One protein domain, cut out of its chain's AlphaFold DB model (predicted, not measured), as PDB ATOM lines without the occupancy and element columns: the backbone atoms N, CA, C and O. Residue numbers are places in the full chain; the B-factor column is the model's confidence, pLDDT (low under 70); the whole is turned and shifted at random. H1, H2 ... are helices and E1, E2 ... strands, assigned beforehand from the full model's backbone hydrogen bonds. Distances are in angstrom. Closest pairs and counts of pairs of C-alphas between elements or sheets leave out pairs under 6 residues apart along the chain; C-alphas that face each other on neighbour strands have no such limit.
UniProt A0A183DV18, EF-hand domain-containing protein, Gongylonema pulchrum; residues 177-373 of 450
ATOM      1  N   ARG A 177     120.219 156.537 194.562       90.44
ATOM      2  CA  ARG A 177     120.191 157.834 195.254       90.44
ATOM      3  C   ARG A 177     119.024 158.704 194.782       90.44
ATOM      4  O   ARG A 177     118.301 159.240 195.606       90.44
ATOM      5  N   GLU A 178     118.812 158.799 193.475       90.56
ATOM      6  CA  GLU A 178     117.734 159.607 192.890       90.56
ATOM      7  C   GLU A 178     116.354 159.065 193.267       90.56
ATOM      8  O   GLU A 178     115.484 159.836 193.644       90.56
ATOM      9  N   ARG A 179     116.168 157.738 193.287       90.50
ATOM     10  CA  ARG A 179     114.924 157.128 193.788       90.50
ATOM     11  C   ARG A 179     114.641 157.498 195.243       90.50
ATOM     12  O   ARG A 179     113.517 157.848 195.575       90.50
ATOM     13  N   ARG A 180     115.660 157.460 196.106       91.88
ATOM     14  CA  ARG A 180     115.525 157.866 197.515       91.88
ATOM     15  C   ARG A 180     115.172 159.346 197.664       91.88
ATOM     16  O   ARG A 180     114.358 159.669 198.524       91.88
ATOM     17  N   ILE A 181     115.748 160.214 196.830       93.00
ATOM     18  CA  ILE A 181     115.415 161.645 196.807       93.00
ATOM     19  C   ILE A 181     113.967 161.840 196.351       93.00
ATOM     20  O   ILE A 181     113.204 162.489 197.054       93.00
ATOM     21  N   ILE A 182     113.552 161.206 195.253       91.88
ATOM     22  CA  ILE A 182     112.176 161.285 194.743       91.88
ATOM     23  C   ILE A 182     111.162 160.844 195.807       91.88
ATOM     24  O   ILE A 182     110.142 161.496 196.010       91.88
ATOM     25  N   GLU A 183     111.436 159.754 196.524       91.50
ATOM     26  CA  GLU A 183     110.564 159.307 197.612       91.50
ATOM     27  C   GLU A 183     110.523 160.288 198.787       91.50
ATOM     28  O   GLU A 183     109.472 160.464 199.403       91.50
ATOM     29  N   TYR A 184     111.657 160.904 199.128       94.06
ATOM     30  CA  TYR A 184     111.709 161.949 200.146       94.06
ATOM     31  C   TYR A 184     110.884 163.170 199.731       94.06
ATOM     32  O   TYR A 184     110.067 163.641 200.518       94.06
ATOM     33  N   GLU A 185     111.019 163.618 198.487       94.69
ATOM     34  CA  GLU A 185     110.247 164.731 197.938       94.69
ATOM     35  C   GLU A 185     108.753 164.420 197.880       94.69
ATOM     36  O   GLU A 185     107.944 165.251 198.270       94.69
ATOM     37  N   ASN A 186     108.366 163.202 197.496       92.06
ATOM     38  CA  ASN A 186     106.967 162.778 197.558       92.06
ATOM     39  C   ASN A 186     106.416 162.861 198.991       92.06
ATOM     40  O   ASN A 186     105.313 163.359 199.186       92.06
ATOM     41  N   ARG A 187     107.192 162.457 200.011       92.56
ATOM     42  CA  ARG A 187     106.782 162.626 201.419       92.56
ATOM     43  C   ARG A 187     106.671 164.096 201.821       92.56
ATOM     44  O   ARG A 187     105.771 164.428 202.589       92.56
ATOM     45  N   ILE A 188     107.549 164.965 201.313       92.06
ATOM     46  CA  ILE A 188     107.435 166.413 201.527       92.06
ATOM     47  C   ILE A 188     106.106 166.918 200.965       92.06
ATOM     48  O   ILE A 188     105.344 167.518 201.716       92.06
ATOM     49  N   ARG A 189     105.800 166.615 199.696       91.69
ATOM     50  CA  ARG A 189     104.557 167.046 199.034       91.69
ATOM     51  C   ARG A 189     103.306 166.604 199.794       91.69
ATOM     52  O   ARG A 189     102.362 167.369 199.926       91.69
ATOM     53  N   THR A 190     103.293 165.373 200.309       88.81
ATOM     54  CA  THR A 190     102.104 164.811 200.969       88.81
ATOM     55  C   THR A 190     101.917 165.299 202.405       88.81
ATOM     56  O   THR A 190     100.781 165.519 202.830       88.81
ATOM     57  N   TYR A 191     102.999 165.442 203.176       87.75
ATOM     58  CA  TYR A 191     102.907 165.564 204.640       87.75
ATOM     59  C   TYR A 191     103.526 166.829 205.226       87.75
ATOM     60  O   TYR A 191     103.275 167.124 206.390       87.75
ATOM     61  N   SER A 192     104.352 167.566 204.480       89.50
ATOM     62  CA  SER A 192     104.949 168.794 205.015       89.50
ATOM     63  C   SER A 192     103.974 169.965 204.958       89.50
ATOM     64  O   SER A 192     103.046 169.979 204.150       89.50
ATOM     65  N   ALA A 193     104.214 170.962 205.810       86.94
ATOM     66  CA  ALA A 193     103.535 172.244 205.721       86.94
ATOM     67  C   ALA A 193     103.896 172.935 204.389       86.94
ATOM     68  O   ALA A 193     105.072 172.933 204.009       86.94
ATOM     69  N   PRO A 194     102.929 173.539 203.685       87.19
ATOM     70  CA  PRO A 194     103.184 174.272 202.449       87.19
ATOM     71  C   PRO A 194     104.249 175.383 202.518       87.19
ATOM     72  O   PRO A 194     104.872 175.635 201.497       87.19
ATOM     73  N   ASP A 195     104.576 175.962 203.684       86.62
ATOM     74  CA  ASP A 195     105.773 176.827 203.833       86.62
ATOM     75  C   ASP A 195     107.074 176.071 203.510       86.62
ATOM     76  O   ASP A 195     107.891 176.489 202.687       86.62
ATOM     77  N   LYS A 196     107.236 174.880 204.094       90.88
ATOM     78  CA  LYS A 196     108.386 174.014 203.824       90.88
ATOM     79  C   LYS A 196     108.398 173.527 202.378       90.88
ATOM     80  O   LYS A 196     109.471 173.420 201.793       90.88
ATOM     81  N   ILE A 197     107.231 173.215 201.811       92.69
ATOM     82  CA  ILE A 197     107.118 172.842 200.392       92.69
ATOM     83  C   ILE A 197     107.585 174.016 199.528       92.69
ATOM     84  O   ILE A 197     108.422 173.825 198.646       92.69
ATOM     85  N   PHE A 198     107.121 175.230 199.838       92.69
ATOM     86  CA  PHE A 198     107.496 176.432 199.115       92.69
ATOM     87  C   PHE A 198     109.014 176.650 199.128       92.69
ATOM     88  O   PHE A 198     109.661 176.660 198.085       92.69
ATOM     89  N   ARG A 199     109.621 176.699 200.314       92.38
ATOM     90  CA  ARG A 199     111.073 176.896 200.469       92.38
ATOM     91  C   ARG A 199     111.928 175.774 199.883       92.38
ATOM     92  O   ARG A 199     113.096 176.000 199.580       92.38
ATOM     93  N   TYR A 200     111.382 174.564 199.767       95.19
ATOM     94  CA  TYR A 200     112.089 173.430 199.176       95.19
ATOM     95  C   TYR A 200     112.123 173.493 197.646       95.19
ATOM     96  O   TYR A 200     113.146 173.169 197.048       95.19
ATOM     97  N   PHE A 201     111.005 173.853 197.010       95.75
ATOM     98  CA  PHE A 201     110.888 173.837 195.549       95.75
ATOM     99  C   PHE A 201     111.189 175.191 194.897       95.75
ATOM    100  O   PHE A 201     111.523 175.212 193.713       95.75
ATOM    101  N   ALA A 202     111.111 176.298 195.639       95.00
ATOM    102  CA  ALA A 202     111.487 177.615 195.144       95.00
ATOM    103  C   ALA A 202     112.961 177.649 194.732       95.00
ATOM    104  O   ALA A 202     113.830 177.130 195.428       95.00
ATOM    105  N   THR A 203     113.245 178.266 193.586       94.31
ATOM    106  CA  THR A 203     114.609 178.333 193.048       94.31
ATOM    107  C   THR A 203     115.185 179.736 193.031       94.31
ATOM    108  O   THR A 203     116.400 179.859 192.865       94.31
ATOM    109  N   LEU A 204     114.370 180.779 193.203       92.31
ATOM    110  CA  LEU A 204     114.794 182.164 193.031       92.31
ATOM    111  C   LEU A 204     114.739 182.932 194.348       92.31
ATOM    112  O   LEU A 204     113.797 182.818 195.128       92.31
ATOM    113  N   LYS A 205     115.770 183.742 194.565       91.00
ATOM    114  CA  LYS A 205     115.854 184.718 195.646       91.00
ATOM    115  C   LYS A 205     116.111 186.078 195.016       91.00
ATOM    116  O   LYS A 205     117.145 186.266 194.376       91.00
ATOM    117  N   VAL A 206     115.170 186.993 195.200       88.75
ATOM    118  CA  VAL A 206     115.254 188.367 194.709       88.75
ATOM    119  C   VAL A 206     115.672 189.254 195.868       88.75
ATOM    120  O   VAL A 206     115.136 189.134 196.972       88.75
ATOM    121  N   MET A 207     116.686 190.087 195.649       84.44
ATOM    122  CA  MET A 207     117.061 191.110 196.620       84.44
ATOM    123  C   MET A 207     116.158 192.319 196.422       84.44
ATOM    124  O   MET A 207     115.966 192.766 195.294       84.44
ATOM    125  N   ASN A 208     115.583 192.803 197.517       78.69
ATOM    126  CA  ASN A 208     114.735 193.982 197.467       78.69
ATOM    127  C   ASN A 208     115.602 195.240 197.403       78.69
ATOM    128  O   ASN A 208     116.758 195.230 197.833       78.69
ATOM    129  N   GLU A 209     115.030 196.321 196.883       73.88
ATOM    130  CA  GLU A 209     115.689 197.624 196.850       73.88
ATOM    131  C   GLU A 209     115.952 198.147 198.274       73.88
ATOM    132  O   GLU A 209     115.222 197.832 199.228       73.88
ATOM    133  N   GLU A 210     117.028 198.927 198.417       56.34
ATOM    134  CA  GLU A 210     117.473 199.511 199.684       56.34
ATOM    135  C   GLU A 210     116.353 200.381 200.282       56.34
ATOM    136  O   GLU A 210     116.017 201.436 199.754       56.34
ATOM    137  N   GLY A 211     115.731 199.905 201.370       57.84
ATOM    138  CA  GLY A 211     114.589 200.561 202.028       57.84
ATOM    139  C   GLY A 211     113.419 199.624 202.355       57.84
ATOM    140  O   GLY A 211     112.565 199.961 203.173       57.84
ATOM    141  N   SER A 212     113.391 198.419 201.779       61.41
ATOM    142  CA  SER A 212     112.373 197.415 202.112       61.41
ATOM    143  C   SER A 212     112.631 196.761 203.481       61.41
ATOM    144  O   SER A 212     113.774 196.420 203.791       61.41
ATOM    145  N   PRO A 213     111.591 196.463 204.289       60.81
ATOM    146  CA  PRO A 213     111.747 195.859 205.623       60.81
ATOM    147  C   PRO A 213     112.352 194.444 205.600       60.81
ATOM    148  O   PRO A 213     112.748 193.913 206.635       60.81
ATOM    149  N   ARG A 214     112.419 193.809 204.425       68.12
ATOM    150  CA  ARG A 214     113.106 192.535 204.205       68.12
ATOM    151  C   ARG A 214     114.162 192.723 203.130       68.12
ATOM    152  O   ARG A 214     113.835 193.170 202.037       68.12
ATOM    153  N   ALA A 215     115.390 192.303 203.429       74.44
ATOM    154  CA  ALA A 215     116.518 192.373 202.499       74.44
ATOM    155  C   ALA A 215     116.329 191.499 201.244       74.44
ATOM    156  O   ALA A 215     116.957 191.729 200.214       74.44
ATOM    157  N   PHE A 216     115.492 190.464 201.324       82.06
ATOM    158  CA  PHE A 216     115.224 189.575 200.204       82.06
ATOM    159  C   PHE A 216     113.850 188.922 200.307       82.06
ATOM    160  O   PHE A 216     113.308 188.748 201.403       82.06
ATOM    161  N   GLU A 217     113.354 188.472 199.163       86.31
ATOM    162  CA  GLU A 217     112.154 187.659 199.044       86.31
ATOM    163  C   GLU A 217     112.415 186.430 198.163       86.31
ATOM    164  O   GLU A 217     113.297 186.414 197.298       86.31
ATOM    165  N   ILE A 218     111.709 185.343 198.467       90.00
ATOM    166  CA  ILE A 218     111.873 184.044 197.816       90.00
ATOM    167  C   ILE A 218     110.710 183.865 196.849       90.00
ATOM    168  O   ILE A 218     109.558 184.061 197.233       90.00
ATOM    169  N   TYR A 219     111.022 183.443 195.628       91.25
ATOM    170  CA  TYR A 219     110.056 183.271 194.554       91.25
ATOM    171  C   TYR A 219     110.166 181.889 193.911       91.25
ATOM    172  O   TYR A 219     111.246 181.300 193.773       91.25
ATOM    173  N   MET A 220     109.017 181.391 193.469       93.00
ATOM    174  CA  MET A 220     108.900 180.242 192.582       93.00
ATOM    175  C   MET A 220     108.744 180.694 191.137       93.00
ATOM    176  O   MET A 220     108.063 181.673 190.845       93.00
ATOM    177  N   THR A 221     109.322 179.928 190.216       93.31
ATOM    178  CA  THR A 221     108.901 179.983 188.813       93.31
ATOM    179  C   THR A 221     107.605 179.180 188.622       93.31
ATOM    180  O   THR A 221     107.327 178.278 189.424       93.31
ATOM    181  N   PRO A 222     106.837 179.402 187.537       93.56
ATOM    182  CA  PRO A 222     105.720 178.525 187.172       93.56
ATOM    183  C   PRO A 222     106.161 177.066 187.062       93.56
ATOM    184  O   PRO A 222     105.422 176.131 187.387       93.56
ATOM    185  N   GLU A 223     107.421 176.859 186.667       92.00
ATOM    186  CA  GLU A 223     107.971 175.526 186.627       92.00
ATOM    187  C   GLU A 223     108.123 174.899 188.029       92.00
ATOM    188  O   GLU A 223     107.724 173.755 188.288       92.00
ATOM    189  N   ASP A 224     108.679 175.647 188.969       94.81
ATOM    190  CA  ASP A 224     108.832 175.189 190.348       94.81
ATOM    191  C   ASP A 224     107.484 174.893 190.998       94.81
ATOM    192  O   ASP A 224     107.341 173.869 191.669       94.81
ATOM    193  N   PHE A 225     106.474 175.717 190.708       94.50
ATOM    194  CA  PHE A 225     105.116 175.514 191.195       94.50
ATOM    195  C   PHE A 225     104.549 174.157 190.768       94.50
ATOM    196  O   PHE A 225     104.215 173.332 191.619       94.50
ATOM    197  N   VAL A 226     104.539 173.847 189.468       93.00
ATOM    198  CA  VAL A 226     104.046 172.542 188.990       93.00
ATOM    199  C   VAL A 226     104.918 171.391 189.508       93.00
ATOM    200  O   VAL A 226     104.412 170.322 189.836       93.00
ATOM    201  N   ARG A 227     106.232 171.594 189.691       92.44
ATOM    202  CA  ARG A 227     107.117 170.573 190.291       92.44
ATOM    203  C   ARG A 227     106.781 170.285 191.759       92.44
ATOM    204  O   ARG A 227     106.961 169.151 192.214       92.44
ATOM    205  N   SER A 228     106.313 171.293 192.490       93.25
ATOM    206  CA  SER A 228     105.861 171.139 193.873       93.25
ATOM    207  C   SER A 228     104.587 170.289 193.967       93.25
ATOM    208  O   SER A 228     104.418 169.561 194.941       93.25
ATOM    209  N   LEU A 229     103.754 170.290 192.920       90.31
ATOM    210  CA  LEU A 229     102.518 169.508 192.828       90.31
ATOM    211  C   LEU A 229     102.758 168.076 192.331       90.31
ATOM    212  O   LEU A 229     102.252 167.115 192.911       90.31
ATOM    213  N   THR A 230     103.542 167.913 191.263       88.88
ATOM    214  CA  THR A 230     103.657 166.631 190.559       88.88
ATOM    215  C   THR A 230     104.589 165.647 191.282       88.88
ATOM    216  O   THR A 230     105.794 165.904 191.405       88.88
ATOM    217  N   PRO A 231     104.100 164.469 191.712       87.19
ATOM    218  CA  PRO A 231     104.939 163.466 192.352       87.19
ATOM    219  C   PRO A 231     105.863 162.763 191.346       87.19
ATOM    220  O   PRO A 231     105.594 162.672 190.149       87.19
ATOM    221  N   GLY A 232     106.978 162.222 191.840       83.56
ATOM    222  CA  GLY A 232     107.926 161.465 191.014       83.56
ATOM    223  C   GLY A 232     108.949 162.315 190.251       83.56
ATOM    224  O   GLY A 232     109.873 161.757 189.660       83.56
ATOM    225  N   ILE A 233     108.814 163.643 190.275       85.31
ATOM    226  CA  ILE A 233     109.759 164.577 189.655       85.31
ATOM    227  C   ILE A 233     110.752 165.056 190.709       85.31
ATOM    228  O   ILE A 233     110.334 165.451 191.793       85.31
ATOM    229  N   MET A 234     112.045 165.025 190.374       88.62
ATOM    230  CA  MET A 234     113.121 165.485 191.252       88.62
ATOM    231  C   MET A 234     113.388 166.990 191.084       88.62
ATOM    232  O   MET A 234     113.386 167.497 189.955       88.62
ATOM    233  N   GLN A 235     113.678 167.694 192.181       91.75
ATOM    234  CA  GLN A 235     114.216 169.058 192.145       91.75
ATOM    235  C   GLN A 235     115.638 169.089 191.534       91.75
ATOM    236  O   GLN A 235     116.415 168.144 191.722       91.75
ATOM    237  N   PRO A 236     116.027 170.137 190.778       90.81
ATOM    238  CA  PRO A 236     117.381 170.244 190.246       90.81
ATOM    239  C   PRO A 236     118.430 170.216 191.364       90.81
ATOM    240  O   PRO A 236     118.248 170.799 192.434       90.81
ATOM    241  N   ARG A 237     119.560 169.544 191.114       87.88
ATOM    242  CA  ARG A 237     120.614 169.392 192.126       87.88
ATOM    243  C   ARG A 237     121.173 170.754 192.538       87.88
ATOM    244  O   ARG A 237     121.429 171.605 191.692       87.88
ATOM    245  N   GLY A 238     121.401 170.918 193.840       87.88
ATOM    246  CA  GLY A 238     121.936 172.154 194.414       87.88
ATOM    247  C   GLY A 238     120.889 173.232 194.702       87.88
ATOM    248  O   GLY A 238     121.258 174.236 195.297       87.88
ATOM    249  N   LEU A 239     119.615 173.009 194.353       90.56
ATOM    250  CA  LEU A 239     118.480 173.912 194.610       90.56
ATOM    251  C   LEU A 239     117.425 173.236 195.496       90.56
ATOM    252  O   LEU A 239     116.234 173.249 195.199       90.56
ATOM    253  N   GLU A 240     117.907 172.535 196.520       88.94
ATOM    254  CA  GLU A 240     117.081 171.893 197.547       88.94
ATOM    255  C   GLU A 240     116.617 172.951 198.573       88.94
ATOM    256  O   GLU A 240     116.629 174.148 198.298       88.94
ATOM    257  N   LEU A 241     116.266 172.528 199.791       91.88
ATOM    258  CA  LEU A 241     115.819 173.426 200.857       91.88
ATOM    259  C   LEU A 241     116.768 174.611 201.091       91.88
ATOM    260  O   LEU A 241     117.957 174.412 201.352       91.88
ATOM    261  N   ASP A 242     116.200 175.818 201.052       88.94
ATOM    262  CA  ASP A 242     116.870 177.094 201.334       88.94
ATOM    263  C   ASP A 242     118.087 177.405 200.451       88.94
ATOM    264  O   ASP A 242     118.939 178.225 200.802       88.94
ATOM    265  N   LYS A 243     118.176 176.761 199.285       91.31
ATOM    266  CA  LYS A 243     119.235 176.997 198.304       91.31
ATOM    267  C   LYS A 243     118.637 177.613 197.054       91.31
ATOM    268  O   LYS A 243     118.001 176.939 196.250       91.31
ATOM    269  N   PHE A 244     118.907 178.900 196.871       92.88
ATOM    270  CA  PHE A 244     118.305 179.700 195.812       92.88
ATOM    271  C   PHE A 244     119.363 180.294 194.886       92.88
ATOM    272  O   PHE A 244     120.488 180.586 195.291       92.88
ATOM    273  N   LYS A 245     118.972 180.525 193.636       91.38
ATOM    274  CA  LYS A 245     119.700 181.370 192.695       91.38
ATOM    275  C   LYS A 245     119.320 182.817 192.963       91.38
ATOM    276  O   LYS A 245     118.138 183.150 192.995       91.38
ATOM    277  N   ILE A 246     120.327 183.667 193.125       89.81
ATOM    278  CA  ILE A 246     120.115 185.108 193.236       89.81
ATOM    279  C   ILE A 246     119.705 185.628 191.857       89.81
ATOM    280  O   ILE A 246     120.378 185.348 190.857       89.81
ATOM    281  N   TYR A 247     118.583 186.334 191.803       86.81
ATOM    282  CA  TYR A 247     118.045 186.922 190.585       86.81
ATOM    283  C   TYR A 247     117.737 188.396 190.821       86.81
ATOM    284  O   TYR A 247     116.957 188.735 191.705       86.81
ATOM    285  N   ASP A 248     118.335 189.242 189.987       84.38
ATOM    286  CA  ASP A 248     118.098 190.680 189.990       84.38
ATOM    287  C   ASP A 248     117.209 191.017 188.778       84.38
ATOM    288  O   ASP A 248     117.704 190.950 187.639       84.38
ATOM    289  N   PRO A 249     115.927 191.381 188.977       80.12
ATOM    290  CA  PRO A 249     114.997 191.671 187.881       80.12
ATOM    291  C   PRO A 249     115.485 192.835 187.006       80.12
ATOM    292  O   PRO A 249     115.399 192.775 185.779       80.12
ATOM    293  N   ASN A 250     116.130 193.831 187.623       79.38
ATOM    294  CA  ASN A 250     116.676 195.005 186.939       79.38
ATOM    295  C   ASN A 250     117.832 194.663 185.982       79.38
ATOM    296  O   ASN A 250     117.986 195.303 184.943       79.38
ATOM    297  N   LYS A 251     118.641 193.640 186.295       78.56
ATOM    298  CA  LYS A 251     119.812 193.264 185.479       78.56
ATOM    299  C   LYS A 251     119.480 192.261 184.381       78.56
ATOM    300  O   LYS A 251     120.137 192.243 183.344       78.56
ATOM    301  N   LYS A 252     118.516 191.369 184.618       73.50
ATOM    302  CA  LYS A 252     118.164 190.291 183.688       73.50
ATOM    303  C   LYS A 252     116.657 190.220 183.539       73.50
ATOM    304  O   LYS A 252     116.052 189.344 184.133       73.50
ATOM    305  N   LYS A 253     116.068 191.068 182.693       73.75
ATOM    306  CA  LYS A 253     114.645 190.963 182.344       73.75
ATOM    307  C   LYS A 253     114.385 189.627 181.645       73.75
ATOM    308  O   LYS A 253     114.679 189.463 180.463       73.75
ATOM    309  N   ARG A 254     113.903 188.641 182.400       76.00
ATOM    310  CA  ARG A 254     113.456 187.343 181.893       76.00
ATOM    311  C   ARG A 254     111.993 187.167 182.255       76.00
ATOM    312  O   ARG A 254     111.629 187.294 183.418       76.00
ATOM    313  N   THR A 255     111.179 186.845 181.260       79.31
ATOM    314  CA  THR A 255     109.807 186.394 181.473       79.31
ATOM    315  C   THR A 255     109.830 184.895 181.750       79.31
ATOM    316  O   THR A 255     110.361 184.113 180.962       79.31
ATOM    317  N   PHE A 256     109.305 184.489 182.907       82.25
ATOM    318  CA  PHE A 256     109.244 183.074 183.303       82.25
ATOM    319  C   PHE A 256     107.947 182.391 182.858       82.25
ATOM    320  O   PHE A 256     107.832 181.170 182.948       82.25
ATOM    321  N   ALA A 257     106.988 183.173 182.367       81.81
ATOM    322  CA  ALA A 257     105.708 182.721 181.854       81.81
ATOM    323  C   ALA A 257     105.482 183.275 180.439       81.81
ATOM    324  O   ALA A 257     105.905 184.390 180.122       81.81
ATOM    325  N   GLY A 258     104.824 182.490 179.583       79.12
ATOM    326  CA  GLY A 258     104.394 182.955 178.263       79.12
ATOM    327  C   GLY A 258     103.288 184.015 178.375       79.12
ATOM    328  O   GLY A 258     102.562 184.011 179.365       79.12
ATOM    329  N   PRO A 259     103.105 184.884 177.364       77.81
ATOM    330  CA  PRO A 259     102.160 186.008 177.428       77.81
ATOM    331  C   PRO A 259     100.698 185.578 177.615       77.81
ATOM    332  O   PRO A 259      99.899 186.322 178.168       77.81
ATOM    333  N   GLU A 260     100.338 184.368 177.180       82.56
ATOM    334  CA  GLU A 260      98.992 183.810 177.367       82.56
ATOM    335  C   GLU A 260      98.796 183.114 178.719       82.56
ATOM    336  O   GLU A 260      97.704 182.619 179.003       82.56
ATOM    337  N   SER A 261      99.849 182.998 179.528       87.25
ATOM    338  CA  SER A 261      99.785 182.229 180.758       87.25
ATOM    339  C   SER A 261      99.194 183.038 181.904       87.25
ATOM    340  O   SER A 261      99.532 184.206 182.093       87.25
ATOM    341  N   ILE A 262      98.390 182.383 182.737       89.00
ATOM    342  CA  ILE A 262      97.810 182.956 183.948       89.00
ATOM    343  C   ILE A 262      98.875 183.461 184.921       89.00
ATOM    344  O   ILE A 262      98.650 184.432 185.634       89.00
ATOM    345  N   PHE A 263     100.065 182.852 184.916       89.50
ATOM    346  CA  PHE A 263     101.142 183.245 185.817       89.50
ATOM    347  C   PHE A 263     101.635 184.673 185.544       89.50
ATOM    348  O   PHE A 263     102.091 185.325 186.472       89.50
ATOM    349  N   THR A 264     101.467 185.203 184.325       86.19
ATOM    350  CA  THR A 264     101.782 186.613 184.009       86.19
ATOM    351  C   THR A 264     100.854 187.617 184.693       86.19
ATOM    352  O   THR A 264     101.197 188.785 184.813       86.19
ATOM    353  N   GLN A 265      99.677 187.174 185.144       83.56
ATOM    354  CA  GLN A 265      98.714 188.014 185.859       83.56
ATOM    355  C   GLN A 265      99.012 188.082 187.363       83.56
ATOM    356  O   GLN A 265      98.437 188.917 188.055       83.56
ATOM    357  N   LEU A 266      99.888 187.202 187.869       79.69
ATOM    358  CA  LEU A 266     100.288 187.162 189.278       79.69
ATOM    359  C   LEU A 266     101.346 188.204 189.612       79.69
ATOM    360  O   LEU A 266     101.311 188.773 190.693       79.69
ATOM    361  N   ASP A 267     102.294 188.410 188.703       78.44
ATOM    362  CA  ASP A 267     103.403 189.343 188.860       78.44
ATOM    363  C   ASP A 267     103.971 189.712 187.481       78.44
ATOM    364  O   ASP A 267     103.861 188.931 186.531       78.44
ATOM    365  N   GLU A 268     104.630 190.869 187.368       70.25
ATOM    366  CA  GLU A 268     105.134 191.431 186.102       70.25
ATOM    367  C   GLU A 268     106.103 190.478 185.370       70.25
ATOM    368  O   GLU A 268     106.215 190.482 184.142       70.25
ATOM    369  N   HIS A 269     106.792 189.610 186.115       77.00
ATOM    370  CA  HIS A 269     107.739 188.632 185.568       77.00
ATOM    371  C   HIS A 269     107.210 187.190 185.544       77.00
ATOM    372  O   HIS A 269     107.917 186.278 185.097       77.00
ATOM    373  N   GLY A 270     105.974 186.971 185.997       84.62
ATOM    374  CA  GLY A 270     105.388 185.645 186.167       84.62
ATOM    375  C   GLY A 270     105.998 184.844 187.319       84.62
ATOM    376  O   GLY A 270     106.022 183.613 187.266       84.62
ATOM    377  N   LEU A 271     106.548 185.536 188.319       89.94
ATOM    378  CA  LEU A 271     107.062 184.931 189.542       89.94
ATOM    379  C   LEU A 271     105.926 184.711 190.540       89.94
ATOM    380  O   LEU A 271     104.935 185.430 190.556       89.94
ATOM    381  N   ILE A 272     106.073 183.684 191.369       91.56
ATOM    382  CA  ILE A 272     105.051 183.274 192.332       91.56
ATOM    383  C   ILE A 272     105.621 183.498 193.730       91.56
ATOM    384  O   ILE A 272     106.586 182.831 194.127       91.56
ATOM    385  N   SER A 273     105.038 184.446 194.464       89.44
ATOM    386  CA  SER A 273     105.360 184.678 195.873       89.44
ATOM    387  C   SER A 273     104.775 183.571 196.758       89.44
ATOM    388  O   SER A 273     103.990 182.733 196.310       89.44
ATOM    389  N   PHE A 274     105.117 183.559 198.049       86.31
ATOM    390  CA  PHE A 274     104.495 182.608 198.977       86.31
ATOM    391  C   PHE A 274     102.983 182.851 199.154       86.31
ATOM    392  O   PHE A 274     102.222 181.891 199.284       86.31
ATOM    393  N   GLY A 275     102.538 184.114 199.117       83.31
ATOM    394  CA  GLY A 275     101.115 184.461 199.177       83.31
ATOM    395  C   GLY A 275     100.359 183.952 197.948       83.31
ATOM    396  O   GLY A 275      99.334 183.284 198.085       83.31
ATOM    397  N   ASP A 276     100.930 184.161 196.756       87.75
ATOM    398  CA  ASP A 276     100.366 183.638 195.505       87.75
ATOM    399  C   ASP A 276     100.344 182.114 195.507       87.75
ATOM    400  O   ASP A 276      99.347 181.506 195.136       87.75
ATOM    401  N   TYR A 277     101.418 181.478 195.976       89.56
ATOM    402  CA  TYR A 277     101.478 180.029 196.107       89.56
ATOM    403  C   TYR A 277     100.320 179.496 196.955       89.56
ATOM    404  O   TYR A 277      99.635 178.564 196.537       89.56
ATOM    405  N   LEU A 278     100.067 180.097 198.120       86.75
ATOM    406  CA  LEU A 278      98.980 179.684 199.003       86.75
ATOM    407  C   LEU A 278      97.607 179.858 198.337       86.75
ATOM    408  O   LEU A 278      96.791 178.937 198.384       86.75
ATOM    409  N   PHE A 279      97.385 180.993 197.670       86.62
ATOM    410  CA  PHE A 279      96.162 181.266 196.916       86.62
ATOM    411  C   PHE A 279      95.948 180.269 195.766       86.62
ATOM    412  O   PHE A 279      94.882 179.677 195.629       86.62
ATOM    413  N   LEU A 280      96.970 180.004 194.953       90.81
ATOM    414  CA  LEU A 280      96.865 179.024 193.874       90.81
ATOM    415  C   LEU A 280      96.596 177.620 194.426       90.81
ATOM    416  O   LEU A 280      95.786 176.883 193.871       90.81
ATOM    417  N   MET A 281      97.233 177.247 195.540       88.06
ATOM    418  CA  MET A 281      96.996 175.959 196.191       88.06
ATOM    419  C   MET A 281      95.549 175.803 196.669       88.06
ATOM    420  O   MET A 281      94.990 174.712 196.532       88.06
ATOM    421  N   THR A 282      94.918 176.854 197.202       86.38
ATOM    422  CA  THR A 282      93.504 176.785 197.604       86.38
ATOM    423  C   THR A 282      92.562 176.734 196.418       86.38
ATOM    424  O   THR A 282      91.646 175.910 196.423       86.38
ATOM    425  N   VAL A 283      92.821 177.529 195.379       88.75
ATOM    426  CA  VAL A 283      92.052 177.507 194.127       88.75
ATOM    427  C   VAL A 283      92.100 176.127 193.464       88.75
ATOM    428  O   VAL A 283      91.093 175.664 192.935       88.75
ATOM    429  N   LEU A 284      93.239 175.430 193.523       88.12
ATOM    430  CA  LEU A 284      93.378 174.075 192.975       88.12
ATOM    431  C   LEU A 284      92.748 172.986 193.846       88.12
ATOM    432  O   LEU A 284      92.348 171.947 193.325       88.12
ATOM    433  N   SER A 285      92.702 173.195 195.162       86.44
ATOM    434  CA  SER A 285      92.183 172.204 196.116       86.44
ATOM    435  C   SER A 285      90.662 172.249 196.264       86.44
ATOM    436  O   SER A 285      90.089 171.326 196.836       86.44
ATOM    437  N   THR A 286      90.024 173.313 195.777       86.38
ATOM    438  CA  THR A 286      88.596 173.581 195.970       86.38
ATOM    439  C   THR A 286      87.862 173.409 194.643       86.38
ATOM    440  O   THR A 286      88.294 173.981 193.637       86.38
ATOM    441  N   PRO A 287      86.777 172.623 194.583       87.88
ATOM    442  CA  PRO A 287      86.067 172.400 193.335       87.88
ATOM    443  C   PRO A 287      85.305 173.659 192.873       87.88
ATOM    444  O   PRO A 287      84.933 174.503 193.691       87.88
ATOM    445  N   PRO A 288      85.023 173.788 191.561       88.81
ATOM    446  CA  PRO A 288      84.282 174.924 191.000       88.81
ATOM    447  C   PRO A 288      82.897 175.143 191.630       88.81
ATOM    448  O   PRO A 288      82.451 176.280 191.772       88.81
ATOM    449  N   SER A 289      82.215 174.059 192.018       88.94
ATOM    450  CA  SER A 289      80.900 174.091 192.674       88.94
ATOM    451  C   SER A 289      80.926 174.842 194.000       88.94
ATOM    452  O   SER A 289      80.019 175.621 194.282       88.94
ATOM    453  N   ASP A 290      81.977 174.634 194.791       89.56
ATOM    454  CA  ASP A 290      82.100 175.203 196.130       89.56
ATOM    455  C   ASP A 290      82.393 176.697 196.042       89.56
ATOM    456  O   ASP A 290      81.848 177.475 196.818       89.56
ATOM    457  N   PHE A 291      83.167 177.124 195.038       89.25
ATOM    458  CA  PHE A 291      83.316 178.545 194.734       89.25
ATOM    459  C   PHE A 291      82.008 179.160 194.241       89.25
ATOM    460  O   PHE A 291      81.627 180.218 194.729       89.25
ATOM    461  N   ALA A 292      81.274 178.506 193.339       88.69
ATOM    462  CA  ALA A 292      79.976 179.013 192.895       88.69
ATOM    463  C   ALA A 292      78.984 179.165 194.065       88.69
ATOM    464  O   ALA A 292      78.232 180.136 194.118       88.69
ATOM    465  N   LEU A 293      79.008 178.233 195.022       90.06
ATOM    466  CA  LEU A 293      78.227 178.320 196.252       90.06
ATOM    467  C   LEU A 293      78.726 179.445 197.168       90.06
ATOM    468  O   LEU A 293      77.915 180.228 197.648       90.06
ATOM    469  N   ALA A 294      80.036 179.557 197.387       90.19
ATOM    470  CA  ALA A 294      80.612 180.605 198.222       90.19
ATOM    471  C   ALA A 294      80.269 182.001 197.684       90.19
ATOM    472  O   ALA A 294      79.838 182.855 198.450       90.19
ATOM    473  N   PHE A 295      80.349 182.212 196.368       90.31
ATOM    474  CA  PHE A 295      79.933 183.471 195.750       90.31
ATOM    475  C   PHE A 295      78.466 183.800 196.043       90.31
ATOM    476  O   PHE A 295      78.161 184.941 196.351       90.31
ATOM    477  N   ARG A 296      77.570 182.805 196.049       89.19
ATOM    478  CA  ARG A 296      76.156 183.009 196.410       89.19
ATOM    479  C   ARG A 296      75.923 183.264 197.901       89.19
ATOM    480  O   ARG A 296      74.921 183.869 198.247       89.19
ATOM    481  N   ILE A 297      76.783 182.747 198.778       90.25
ATOM    482  CA  ILE A 297      76.648 182.908 200.237       90.25
ATOM    483  C   ILE A 297      77.164 184.278 200.692       90.25
ATOM    484  O   ILE A 297      76.605 184.859 201.619       90.25
ATOM    485  N   PHE A 298      78.251 184.759 200.086       89.69
ATOM    486  CA  PHE A 298      78.931 185.987 200.505       89.69
ATOM    487  C   PHE A 298      78.502 187.243 199.743       89.69
ATOM    488  O   PHE A 298      78.855 188.329 200.188       89.69
ATOM    489  N   ASP A 299      77.744 187.099 198.657       90.56
ATOM    490  CA  ASP A 299      77.066 188.197 197.960       90.56
ATOM    491  C   ASP A 299      75.885 188.693 198.812       90.56
ATOM    492  O   ASP A 299      74.808 188.090 198.837       90.56
ATOM    493  N   LEU A 300      76.112 189.757 199.590       83.19
ATOM    494  CA  LEU A 300      75.133 190.280 200.552       83.19
ATOM    495  C   LEU A 300      74.004 191.071 199.880       83.19
ATOM    496  O   LEU A 300      72.892 191.144 200.402       83.19
ATOM    497  N   ASN A 301      74.308 191.697 198.749       84.50
ATOM    498  CA  ASN A 301      73.409 192.538 197.965       84.50
ATOM    499  C   ASN A 301      72.647 191.749 196.888       84.50
ATOM    500  O   ASN A 301      71.669 192.270 196.350       84.50
ATOM    501  N   GLY A 302      73.052 190.510 196.607       82.00
ATOM    502  CA  GLY A 302      72.395 189.603 195.672       82.00
ATOM    503  C   GLY A 302      72.532 190.025 194.210       82.00
ATOM    504  O   GLY A 302      71.672 189.668 193.401       82.00
ATOM    505  N   ASP A 303      73.552 190.820 193.864       85.81
ATOM    506  CA  ASP A 303      73.756 191.294 192.487       85.81
ATOM    507  C   ASP A 303      74.544 190.300 191.617       85.81
ATOM    508  O   ASP A 303      74.659 190.494 190.406       85.81
ATOM    509  N   GLY A 304      75.030 189.203 192.203       83.88
ATOM    510  CA  GLY A 304      75.822 188.168 191.548       83.88
ATOM    511  C   GLY A 304      77.311 188.505 191.431       83.88
ATOM    512  O   GLY A 304      78.047 187.765 190.761       83.88
ATOM    513  N   TYR A 305      77.768 189.595 192.053       90.88
ATOM    514  CA  TYR A 305      79.156 190.039 192.045       90.88
ATOM    515  C   TYR A 305      79.685 190.210 193.470       90.88
ATOM    516  O   TYR A 305      78.957 190.585 194.374       90.88
ATOM    517  N   LEU A 306      80.982 189.965 193.661       91.94
ATOM    518  CA  LEU A 306      81.642 190.191 194.945       91.94
ATOM    519  C   LEU A 306      82.534 191.422 194.903       91.94
ATOM    520  O   LEU A 306      83.353 191.579 193.986       91.94
ATOM    521  N   ASP A 307      82.444 192.231 195.948       90.25
ATOM    522  CA  ASP A 307      83.417 193.279 196.224       90.25
ATOM    523  C   ASP A 307      84.708 192.676 196.810       90.25
ATOM    524  O   ASP A 307      84.760 191.522 197.253       90.25
ATOM    525  N   LYS A 308      85.791 193.463 196.847       88.50
ATOM    526  CA  LYS A 308      87.098 192.996 197.345       88.50
ATOM    527  C   LYS A 308      87.024 192.444 198.774       88.50
ATOM    528  O   LYS A 308      87.595 191.394 199.056       88.50
ATOM    529  N   SER A 309      86.312 193.134 199.663       87.00
ATOM    530  CA  SER A 309      86.175 192.748 201.072       87.00
ATOM    531  C   SER A 309      85.337 191.479 201.262       87.00
ATOM    532  O   SER A 309      85.567 190.716 202.198       87.00
ATOM    533  N   GLU A 310      84.367 191.224 200.385       89.69
ATOM    534  CA  GLU A 310      83.559 190.002 200.402       89.69
ATOM    535  C   GLU A 310      84.353 188.820 199.856       89.69
ATOM    536  O   GLU A 310      84.334 187.732 200.434       89.69
ATOM    537  N   PHE A 311      85.128 189.046 198.796       88.94
ATOM    538  CA  PHE A 311      86.018 188.034 198.248       88.94
ATOM    539  C   PHE A 311      87.124 187.621 199.234       88.94
ATOM    540  O   PHE A 311      87.443 186.437 199.327       88.94
ATOM    541  N   GLU A 312      87.667 188.554 200.022       85.31
ATOM    542  CA  GLU A 312      88.610 188.230 201.104       85.31
ATOM    543  C   GLU A 312      87.980 187.263 202.127       85.31
ATOM    544  O   GLU A 312      88.606 186.272 202.503       85.31
ATOM    545  N   LYS A 313      86.700 187.446 202.485       86.50
ATOM    546  CA  LYS A 313      85.978 186.505 203.367       86.50
ATOM    547  C   LYS A 313      85.806 185.123 202.734       86.50
ATOM    548  O   LYS A 313      85.934 184.115 203.429       86.50
ATOM    549  N   VAL A 314      85.528 185.061 201.427       87.31
ATOM    550  CA  VAL A 314      85.468 183.789 200.683       87.31
ATOM    551  C   VAL A 314      86.817 183.081 200.748       87.31
ATOM    552  O   VAL A 314      86.879 181.889 201.054       87.31
ATOM    553  N   GLN A 315      87.902 183.809 200.486       83.50
ATOM    554  CA  GLN A 315      89.253 183.268 200.534       83.50
ATOM    555  C   GLN A 315      89.595 182.736 201.929       83.50
ATOM    556  O   GLN A 315      90.098 181.616 202.035       83.50
ATOM    557  N   ASP A 316      89.282 183.485 202.985       81.12
ATOM    558  CA  ASP A 316      89.511 183.072 204.370       81.12
ATOM    559  C   ASP A 316      88.700 181.829 204.742       81.12
ATOM    560  O   ASP A 316      89.232 180.900 205.359       81.12
ATOM    561  N   LEU A 317      87.433 181.755 204.315       84.38
ATOM    562  CA  LEU A 317      86.607 180.571 204.530       84.38
ATOM    563  C   LEU A 317      87.232 179.349 203.848       84.38
ATOM    564  O   LEU A 317      87.441 178.323 204.499       84.38
ATOM    565  N   VAL A 318      87.576 179.458 202.565       82.38
ATOM    566  CA  VAL A 318      88.140 178.351 201.781       82.38
ATOM    567  C   VAL A 318      89.510 177.931 202.323       82.38
ATOM    568  O   VAL A 318      89.786 176.739 202.487       82.38
ATOM    569  N   LEU A 319      90.369 178.884 202.692       79.31
ATOM    570  CA  LEU A 319      91.632 178.604 203.379       79.31
ATOM    571  C   LEU A 319      91.386 177.838 204.678       79.31
ATOM    572  O   LEU A 319      92.039 176.826 204.925       79.31
ATOM    573  N   SER A 320      90.415 178.273 205.483       79.50
ATOM    574  CA  SER A 320      90.089 177.617 206.746       79.50
ATOM    575  C   SER A 320      89.539 176.201 206.563       79.50
ATOM    576  O   SER A 320      89.737 175.364 207.433       79.50
ATOM    577  N   GLN A 321      88.880 175.886 205.451       81.12
ATOM    578  CA  GLN A 321      88.336 174.546 205.210       81.12
ATOM    579  C   GLN A 321      89.358 173.599 204.576       81.12
ATOM    580  O   GLN A 321      89.329 172.390 204.812       81.12
ATOM    581  N   THR A 322      90.287 174.127 203.781       77.81
ATOM    582  CA  THR A 322      91.263 173.302 203.069       77.81
ATOM    583  C   THR A 322      92.386 172.806 203.984       77.81
ATOM    584  O   THR A 322      92.868 173.489 204.890       77.81
ATOM    585  N   ASN A 323      92.901 171.610 203.674       73.44
ATOM    586  CA  ASN A 323      94.104 171.059 204.314       73.44
ATOM    587  C   ASN A 323      95.322 171.989 204.186       73.44
ATOM    588  O   ASN A 323      96.253 171.899 204.984       73.44
ATOM    589  N   VAL A 324      95.322 172.849 203.165       71.56
ATOM    590  CA  VAL A 324      96.378 173.826 202.915       71.56
ATOM    591  C   VAL A 324      96.361 174.928 203.973       71.56
ATOM    592  O   VAL A 324      97.436 175.297 204.408       71.56
ATOM    593  N   GLY A 325      95.209 175.421 204.443       70.62
ATOM    594  CA  GLY A 325      95.188 176.415 205.529       70.62
ATOM    595  C   GLY A 325      95.240 175.800 206.931       70.62
ATOM    596  O   GLY A 325      95.908 176.333 207.817       70.62
ATOM    597  N   GLN A 326      94.617 174.634 207.143       73.12
ATOM    598  CA  GLN A 326      94.609 173.963 208.456       73.12
ATOM    599  C   GLN A 326      96.004 173.545 208.937       73.12
ATOM    600  O   GLN A 326      96.292 173.594 210.130       73.12
ATOM    601  N   ARG A 327      96.901 173.168 208.019       72.12
ATOM    602  CA  ARG A 327      98.266 172.726 208.352       72.12
ATOM    603  C   ARG A 327      99.215 173.854 208.758       72.12
ATOM    604  O   ARG A 327     100.367 173.568 209.085       72.12
ATOM    605  N   HIS A 328      98.765 175.109 208.756       64.00
ATOM    606  CA  HIS A 328      99.624 176.249 209.077       64.00
ATOM    607  C   HIS A 328      98.986 177.322 209.946       64.00
ATOM    608  O   HIS A 328      99.541 178.417 210.033       64.00
ATOM    609  N   ARG A 329      97.884 177.022 210.638       59.56
ATOM    610  CA  ARG A 329      97.338 177.945 211.645       59.56
ATOM    611  C   ARG A 329      98.381 178.371 212.692       59.56
ATOM    612  O   ARG A 329      98.330 179.503 213.155       59.56
ATOM    613  N   ASP A 330      99.373 177.520 212.970       55.19
ATOM    614  CA  ASP A 330     100.378 177.751 214.018       55.19
ATOM    615  C   ASP A 330     101.668 178.432 213.521       55.19
ATOM    616  O   ASP A 330     102.534 178.808 214.313       55.19
ATOM    617  N   HIS A 331     101.839 178.606 212.205       60.06
ATOM    618  CA  HIS A 331     103.030 179.252 211.658       60.06
ATOM    619  C   HIS A 331     102.793 180.759 211.504       60.06
ATOM    620  O   HIS A 331     102.040 181.188 210.633       60.06
ATOM    621  N   ALA A 332     103.517 181.576 212.281       53.34
ATOM    622  CA  ALA A 332     103.458 183.045 212.230       53.34
ATOM    623  C   ALA A 332     103.635 183.632 210.813       53.34
ATOM    624  O   ALA A 332     103.096 184.693 210.508       53.34
ATOM    625  N   ALA A 333     104.349 182.925 209.928       52.47
ATOM    626  CA  ALA A 333     104.446 183.277 208.516       52.47
ATOM    627  C   ALA A 333     103.073 183.236 207.821       52.47
ATOM    628  O   ALA A 333     102.706 184.204 207.169       52.47
ATOM    629  N   VAL A 334     102.277 182.178 207.999       53.62
ATOM    630  CA  VAL A 334     100.945 182.086 207.381       53.62
ATOM    631  C   VAL A 334      99.974 183.083 207.992       53.62
ATOM    632  O   VAL A 334      99.224 183.676 207.235       53.62
ATOM    633  N   GLY A 335     100.055 183.374 209.292       51.25
ATOM    634  CA  GLY A 335      99.307 184.494 209.878       51.25
ATOM    635  C   GLY A 335      99.601 185.822 209.168       51.25
ATOM    636  O   GLY A 335      98.670 186.511 208.776       51.25
ATOM    637  N   LEU A 336     100.878 186.129 208.905       51.25
ATOM    638  CA  LEU A 336     101.301 187.348 208.197       51.25
ATOM    639  C   LEU A 336     100.961 187.375 206.697       51.25
ATOM    640  O   LEU A 336     100.855 188.459 206.128       51.25
ATOM    641  N   TYR A 337     100.901 186.216 206.035       54.19
ATOM    642  CA  TYR A 337     100.650 186.110 204.590       54.19
ATOM    643  C   TYR A 337      99.181 185.845 204.247       54.19
ATOM    644  O   TYR A 337      98.763 186.206 203.160       54.19
ATOM    645  N   ALA A 338      98.407 185.258 205.160       49.19
ATOM    646  CA  ALA A 338      96.950 185.214 205.092       49.19
ATOM    647  C   ALA A 338      96.352 186.571 205.492       49.19
ATOM    648  O   ALA A 338      95.385 187.002 204.885       49.19
ATOM    649  N   SER A 339      96.969 187.294 206.443       45.88
ATOM    650  CA  SER A 339      96.577 188.676 206.759       45.88
ATOM    651  C   SER A 339      97.077 189.700 205.740       45.88
ATOM    652  O   SER A 339      96.611 190.837 205.734       45.88
ATOM    653  N   LYS A 340      98.080 189.355 204.920       53.59
ATOM    654  CA  LYS A 340      98.464 190.182 203.779       53.59
ATOM    655  C   LYS A 340      97.517 189.849 202.641       53.59
ATOM    656  O   LYS A 340      97.562 188.752 202.101       53.59
ATOM    657  N   HIS A 341      96.693 190.835 202.313       55.00
ATOM    658  CA  HIS A 341      95.862 190.930 201.123       55.00
ATOM    659  C   HIS A 341      96.443 190.184 199.914       55.00
ATOM    660  O   HIS A 341      97.662 190.168 199.711       55.00
ATOM    661  N   ILE A 342      95.550 189.635 199.084       59.91
ATOM    662  CA  ILE A 342      95.838 189.143 197.728       59.91
ATOM    663  C   ILE A 342      96.913 190.024 197.091       59.91
ATOM    664  O   ILE A 342      96.802 191.254 197.147       59.91
ATOM    665  N   ASN A 343      97.946 189.403 196.507       67.81
ATOM    666  CA  ASN A 343      99.041 190.133 195.875       67.81
ATOM    667  C   ASN A 343      98.479 191.249 194.979       67.81
ATOM    668  O   ASN A 343      97.472 191.056 194.290       67.81
ATOM    669  N   SER A 344      99.108 192.424 195.023       69.69
ATOM    670  CA  SER A 344      98.621 193.650 194.383       69.69
ATOM    671  C   SER A 344      98.221 193.408 192.924       69.69
ATOM    672  O   SER A 344      97.160 193.848 192.489       69.69
ATOM    673  N   ALA A 345      99.004 192.609 192.195       78.62
ATOM    674  CA  ALA A 345      98.744 192.258 190.803       78.62
ATOM    675  C   ALA A 345      97.492 191.376 190.605       78.62
ATOM    676  O   ALA A 345      96.658 191.695 189.756       78.62
ATOM    677  N   LEU A 346      97.284 190.342 191.427       82.12
ATOM    678  CA  LEU A 346      96.055 189.537 191.400       82.12
ATOM    679  C   LEU A 346      94.822 190.353 191.801       82.12
ATOM    680  O   LEU A 346      93.765 190.239 191.177       82.12
ATOM    681  N   SER A 347      94.961 191.211 192.815       84.88
ATOM    682  CA  SER A 347      93.897 192.132 193.215       84.88
ATOM    683  C   SER A 347      93.556 193.081 192.064       84.88
ATOM    684  O   SER A 347      92.380 193.314 191.800       84.88
ATOM    685  N   CYS A 348      94.558 193.579 191.335       86.50
ATOM    686  CA  CYS A 348      94.353 194.411 190.152       86.50
ATOM    687  C   CYS A 348      93.694 193.641 188.999       86.50
ATOM    688  O   CYS A 348      92.894 194.214 188.262       86.50
ATOM    689  N   TYR A 349      93.996 192.350 188.830       88.50
ATOM    690  CA  TYR A 349      93.371 191.513 187.806       88.50
ATOM    691  C   TYR A 349      91.870 191.303 188.060       88.50
ATOM    692  O   TYR A 349      91.048 191.386 187.136       88.50
ATOM    693  N   PHE A 350      91.488 191.050 189.315       89.94
ATOM    694  CA  PHE A 350      90.090 190.824 189.670       89.94
ATOM    695  C   PHE A 350      89.289 192.122 189.794       89.94
ATOM    696  O   PHE A 350      88.241 192.204 189.149       89.94
ATOM    697  N   PHE A 351      89.817 193.117 190.517       90.44
ATOM    698  CA  PHE A 351      89.103 194.330 190.947       90.44
ATOM    699  C   PHE A 351      89.568 195.624 190.242       90.44
ATOM    700  O   PHE A 351      89.091 196.719 190.543       90.44
ATOM    701  N   GLY A 352      90.493 195.530 189.283       88.69
ATOM    702  CA  GLY A 352      91.065 196.686 188.590       88.69
ATOM    703  C   GLY A 352      92.104 197.440 189.431       88.69
ATOM    704  O   GLY A 352      92.283 197.181 190.617       88.69
ATOM    705  N   LYS A 353      92.800 198.406 188.816       86.62
ATOM    706  CA  LYS A 353      93.886 199.170 189.470       86.62
ATOM    707  C   LYS A 353      93.430 199.951 190.708       86.62
ATOM    708  O   LYS A 353      94.214 200.124 191.632       86.62
ATOM    709  N   ASN A 354      92.176 200.401 190.709       83.81
ATOM    710  CA  ASN A 354      91.597 201.168 191.810       83.81
ATOM    711  C   ASN A 354      90.934 200.268 192.868       83.81
ATOM    712  O   ASN A 354      90.703 200.720 193.981       83.81
ATOM    713  N   GLY A 355      90.665 198.995 192.550       83.94
ATOM    714  CA  GLY A 355      89.979 198.063 193.451       83.94
ATOM    715  C   GLY A 355      88.451 198.181 193.473       83.94
ATOM    716  O   GLY A 355      87.820 197.477 194.254       83.94
ATOM    717  N   ASP A 356      87.869 199.028 192.620       86.44
ATOM    718  CA  ASP A 356      86.430 199.329 192.614       86.44
ATOM    719  C   ASP A 356      85.601 198.377 191.732       86.44
ATOM    720  O   ASP A 356      84.371 198.410 191.760       86.44
ATOM    721  N   GLN A 357      86.240 197.561 190.882       90.56
ATOM    722  CA  GLN A 357      85.503 196.657 189.994       90.56
ATOM    723  C   GLN A 357      85.015 195.443 190.768       90.56
ATOM    724  O   GLN A 357      85.807 194.800 191.445       90.56
ATOM    725  N   LYS A 358      83.757 195.056 190.581       91.38
ATOM    726  CA  LYS A 358      83.216 193.848 191.205       91.38
ATOM    727  C   LYS A 358      83.599 192.575 190.448       91.38
ATOM    728  O   LYS A 358      83.707 192.563 189.217       91.38
ATOM    729  N   LEU A 359      83.777 191.476 191.177       92.69
ATOM    730  CA  LEU A 359      84.175 190.179 190.637       92.69
ATOM    731  C   LEU A 359      82.960 189.273 190.411       92.69
ATOM    732  O   LEU A 359      82.310 188.846 191.357       92.69
ATOM    733  N   SER A 360      82.701 188.906 189.155       92.31
ATOM    734  CA  SER A 360      81.711 187.871 188.830       92.31
ATOM    735  C   SER A 360      82.256 186.466 189.100       92.31
ATOM    736  O   SER A 360      83.424 186.178 188.808       92.31
ATOM    737  N   ALA A 361      81.378 185.563 189.549       89.81
ATOM    738  CA  ALA A 361      81.681 184.141 189.686       89.81
ATOM    739  C   ALA A 361      82.220 183.535 188.378       89.81
ATOM    740  O   ALA A 361      83.200 182.795 188.399       89.81
ATOM    741  N   GLU A 362      81.662 183.893 187.218       91.12
ATOM    742  CA  GLU A 362      82.103 183.349 185.926       91.12
ATOM    743  C   GLU A 362      83.549 183.728 185.592       91.12
ATOM    744  O   GLU A 362      84.331 182.890 185.133       91.12
ATOM    745  N   LYS A 363      83.937 184.982 185.868       92.12
ATOM    746  CA  LYS A 363      85.314 185.464 185.677       92.12
ATOM    747  C   LYS A 363      86.281 184.670 186.556       92.12
ATOM    748  O   LYS A 363      87.347 184.269 186.084       92.12
ATOM    749  N   PHE A 364      85.895 184.399 187.803       91.50
ATOM    750  CA  PHE A 364      86.704 183.622 188.736       91.50
ATOM    751  C   PHE A 364      86.812 182.138 188.346       91.50
ATOM    752  O   PHE A 364      87.905 181.572 188.333       91.50
ATOM    753  N   LEU A 365      85.710 181.509 187.938       90.50
ATOM    754  CA  LEU A 365      85.718 180.122 187.465       90.50
ATOM    755  C   LEU A 365      86.527 179.966 186.167       90.50
ATOM    756  O   LEU A 365      87.241 178.980 185.989       90.50
ATOM    757  N   ASN A 366      86.495 180.965 185.280       91.56
ATOM    758  CA  ASN A 366      87.349 180.999 184.093       91.56
ATOM    759  C   ASN A 366      88.833 181.121 184.474       91.56
ATOM    760  O   ASN A 366      89.670 180.413 183.916       91.56
ATOM    761  N   PHE A 367      89.165 181.959 185.462       91.50
ATOM    762  CA  PHE A 367      90.517 182.023 186.025       91.50
ATOM    763  C   PHE A 367      90.974 180.649 186.539       91.50
ATOM    764  O   PHE A 367      92.045 180.175 186.154       91.50
ATOM    765  N   GLN A 368      90.137 179.962 187.322       90.19
ATOM    766  CA  GLN A 368      90.428 178.618 187.828       90.19
ATOM    767  C   GLN A 368      90.649 177.610 186.684       90.19
ATOM    768  O   GLN A 368      91.630 176.864 186.687       90.19
ATOM    769  N   ALA A 369      89.786 177.613 185.665       88.75
ATOM    770  CA  ALA A 369      89.912 176.728 184.508       88.75
ATOM    771  C   ALA A 369      91.200 176.992 183.702       88.75
ATOM    772  O   ALA A 369      91.870 176.052 183.262       88.75
ATOM    773  N   ARG A 370      91.579 178.266 183.530       90.25
ATOM    774  CA  ARG A 370      92.839 178.665 182.881       90.25
ATOM    775  C   ARG A 370      94.057 178.223 183.684       90.25
ATOM    776  O   ARG A 370      95.007 177.720 183.091       90.25
ATOM    777  N   LEU A 371      94.008 178.331 185.012       91.00
ATOM    778  CA  LEU A 371      95.073 177.849 185.888       91.00
ATOM    779  C   LEU A 371      95.300 176.342 185.733       91.00
ATOM    780  O   LEU A 371      96.435 175.914 185.518       91.00
ATOM    781  N   PHE A 372      94.236 175.536 185.767       87.69
ATOM    782  CA  PHE A 372      94.352 174.095 185.519       87.69
ATOM    783  C   PHE A 372      94.928 173.794 184.134       87.69
ATOM    784  O   PHE A 372      95.812 172.944 184.006       87.69
ATOM    785  N   ARG A 373      94.469 174.510 183.101       86.62
ATOM    786  CA  ARG A 373      94.984 174.369 181.734       86.62
ATOM    787  C   ARG A 373      96.486 174.639 181.655       86.62
ATOM    788  O   ARG A 373      97.197 173.868 181.011       86.62
TER     789      ARG A 373
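This is residues 177 to 373 of the 450 residues of the protein "EF-hand domain-containing protein" of Gongylonema pulchrum (UniProt A0A183DV18). Two lobes lie end to end along the longest axis, with helix H5 in the middle between them. One lobe holds a small sheet of three strands with H1, H2 and H3; the other is built of helices, chiefly H6, H7, H10 and H11, while short H8 and H9 pack on H5. In the loop between E1 and E2, residues 209 to 214 stick out. The printed part has 197 residues and is mostly helix, in the order H1 H2 E1 E2 H3 E3 H4 H5 H6 H7 H8 H9 H10 H11, with a mixed sheet of order E2 E1 E3. It is compact, with a radius of gyration of the C-alphas of 17.4 A, and only just elongated, spanning 57 by 37 by 33 A.

E1, residues 204 to 207, is the inner strand between E2, residues 216 to 219, and E3, residues 245 to 247. E1 and E2 form an antiparallel hairpin, with N 206 and O 217 within hydrogen-bond range at 2.9 A. E1 and E3 are parallel, with N 205 and O 245 at 2.9 A. H2, residues 194 to 201, only grazes the sheet, and touches H3, residues 222 to 229, at a steep tilt of 58 degrees, closest at C-alphas 201 and 224, 5.8 A. H1, residues 177 to 191, and H2 only just touch, only at the corner, with 3 pairs of C-alphas within 8 A. H5, residues 274 to 285, is the hub; its residues 274 to 278 alone touch H2, closest at C-alphas 274 and 198, 6.9 A. With 3 pairs of C-alphas within 8 A each, H5 only just touches H8, residues 323 to 326, H9, residues 332 to 338, and H11, residues 361 to 373. H11 touches H6, residues 288 to 298, opposite ways at a shallow tilt of 28 degrees, closest at C-alphas 361 and 292, 6.3 A. Residues 310 to 314 alone of H7, residues 308 to 321, touch H6, closest at C-alphas 310 and 298, 6.1 A. H4, residues 262 to 265, only just touches H11 and H10, residues 344 to 351, with 3 pairs each. Every O i to N i+4 pair is within hydrogen-bond range in the helices except H4 and H8, which are too short for one.

H1 begins at C-alpha 177, (120.191, 157.834, 195.254), and is 21.1 A long; H7 is 20.1 A. E1 begins at C-alpha 204, (114.794, 182.164, 193.031). H11, 18.3 A, ends at C-alpha 373, (94.984, 174.369, 181.734).

The C-alphas farthest apart, of Arg 177 and Asn 301, are 58.3 A apart. The printed part has no cut. The links H3 to E3 and E3 to H4 are long. Residues 210 to 214 and 328 to 344 have pLDDT under 70.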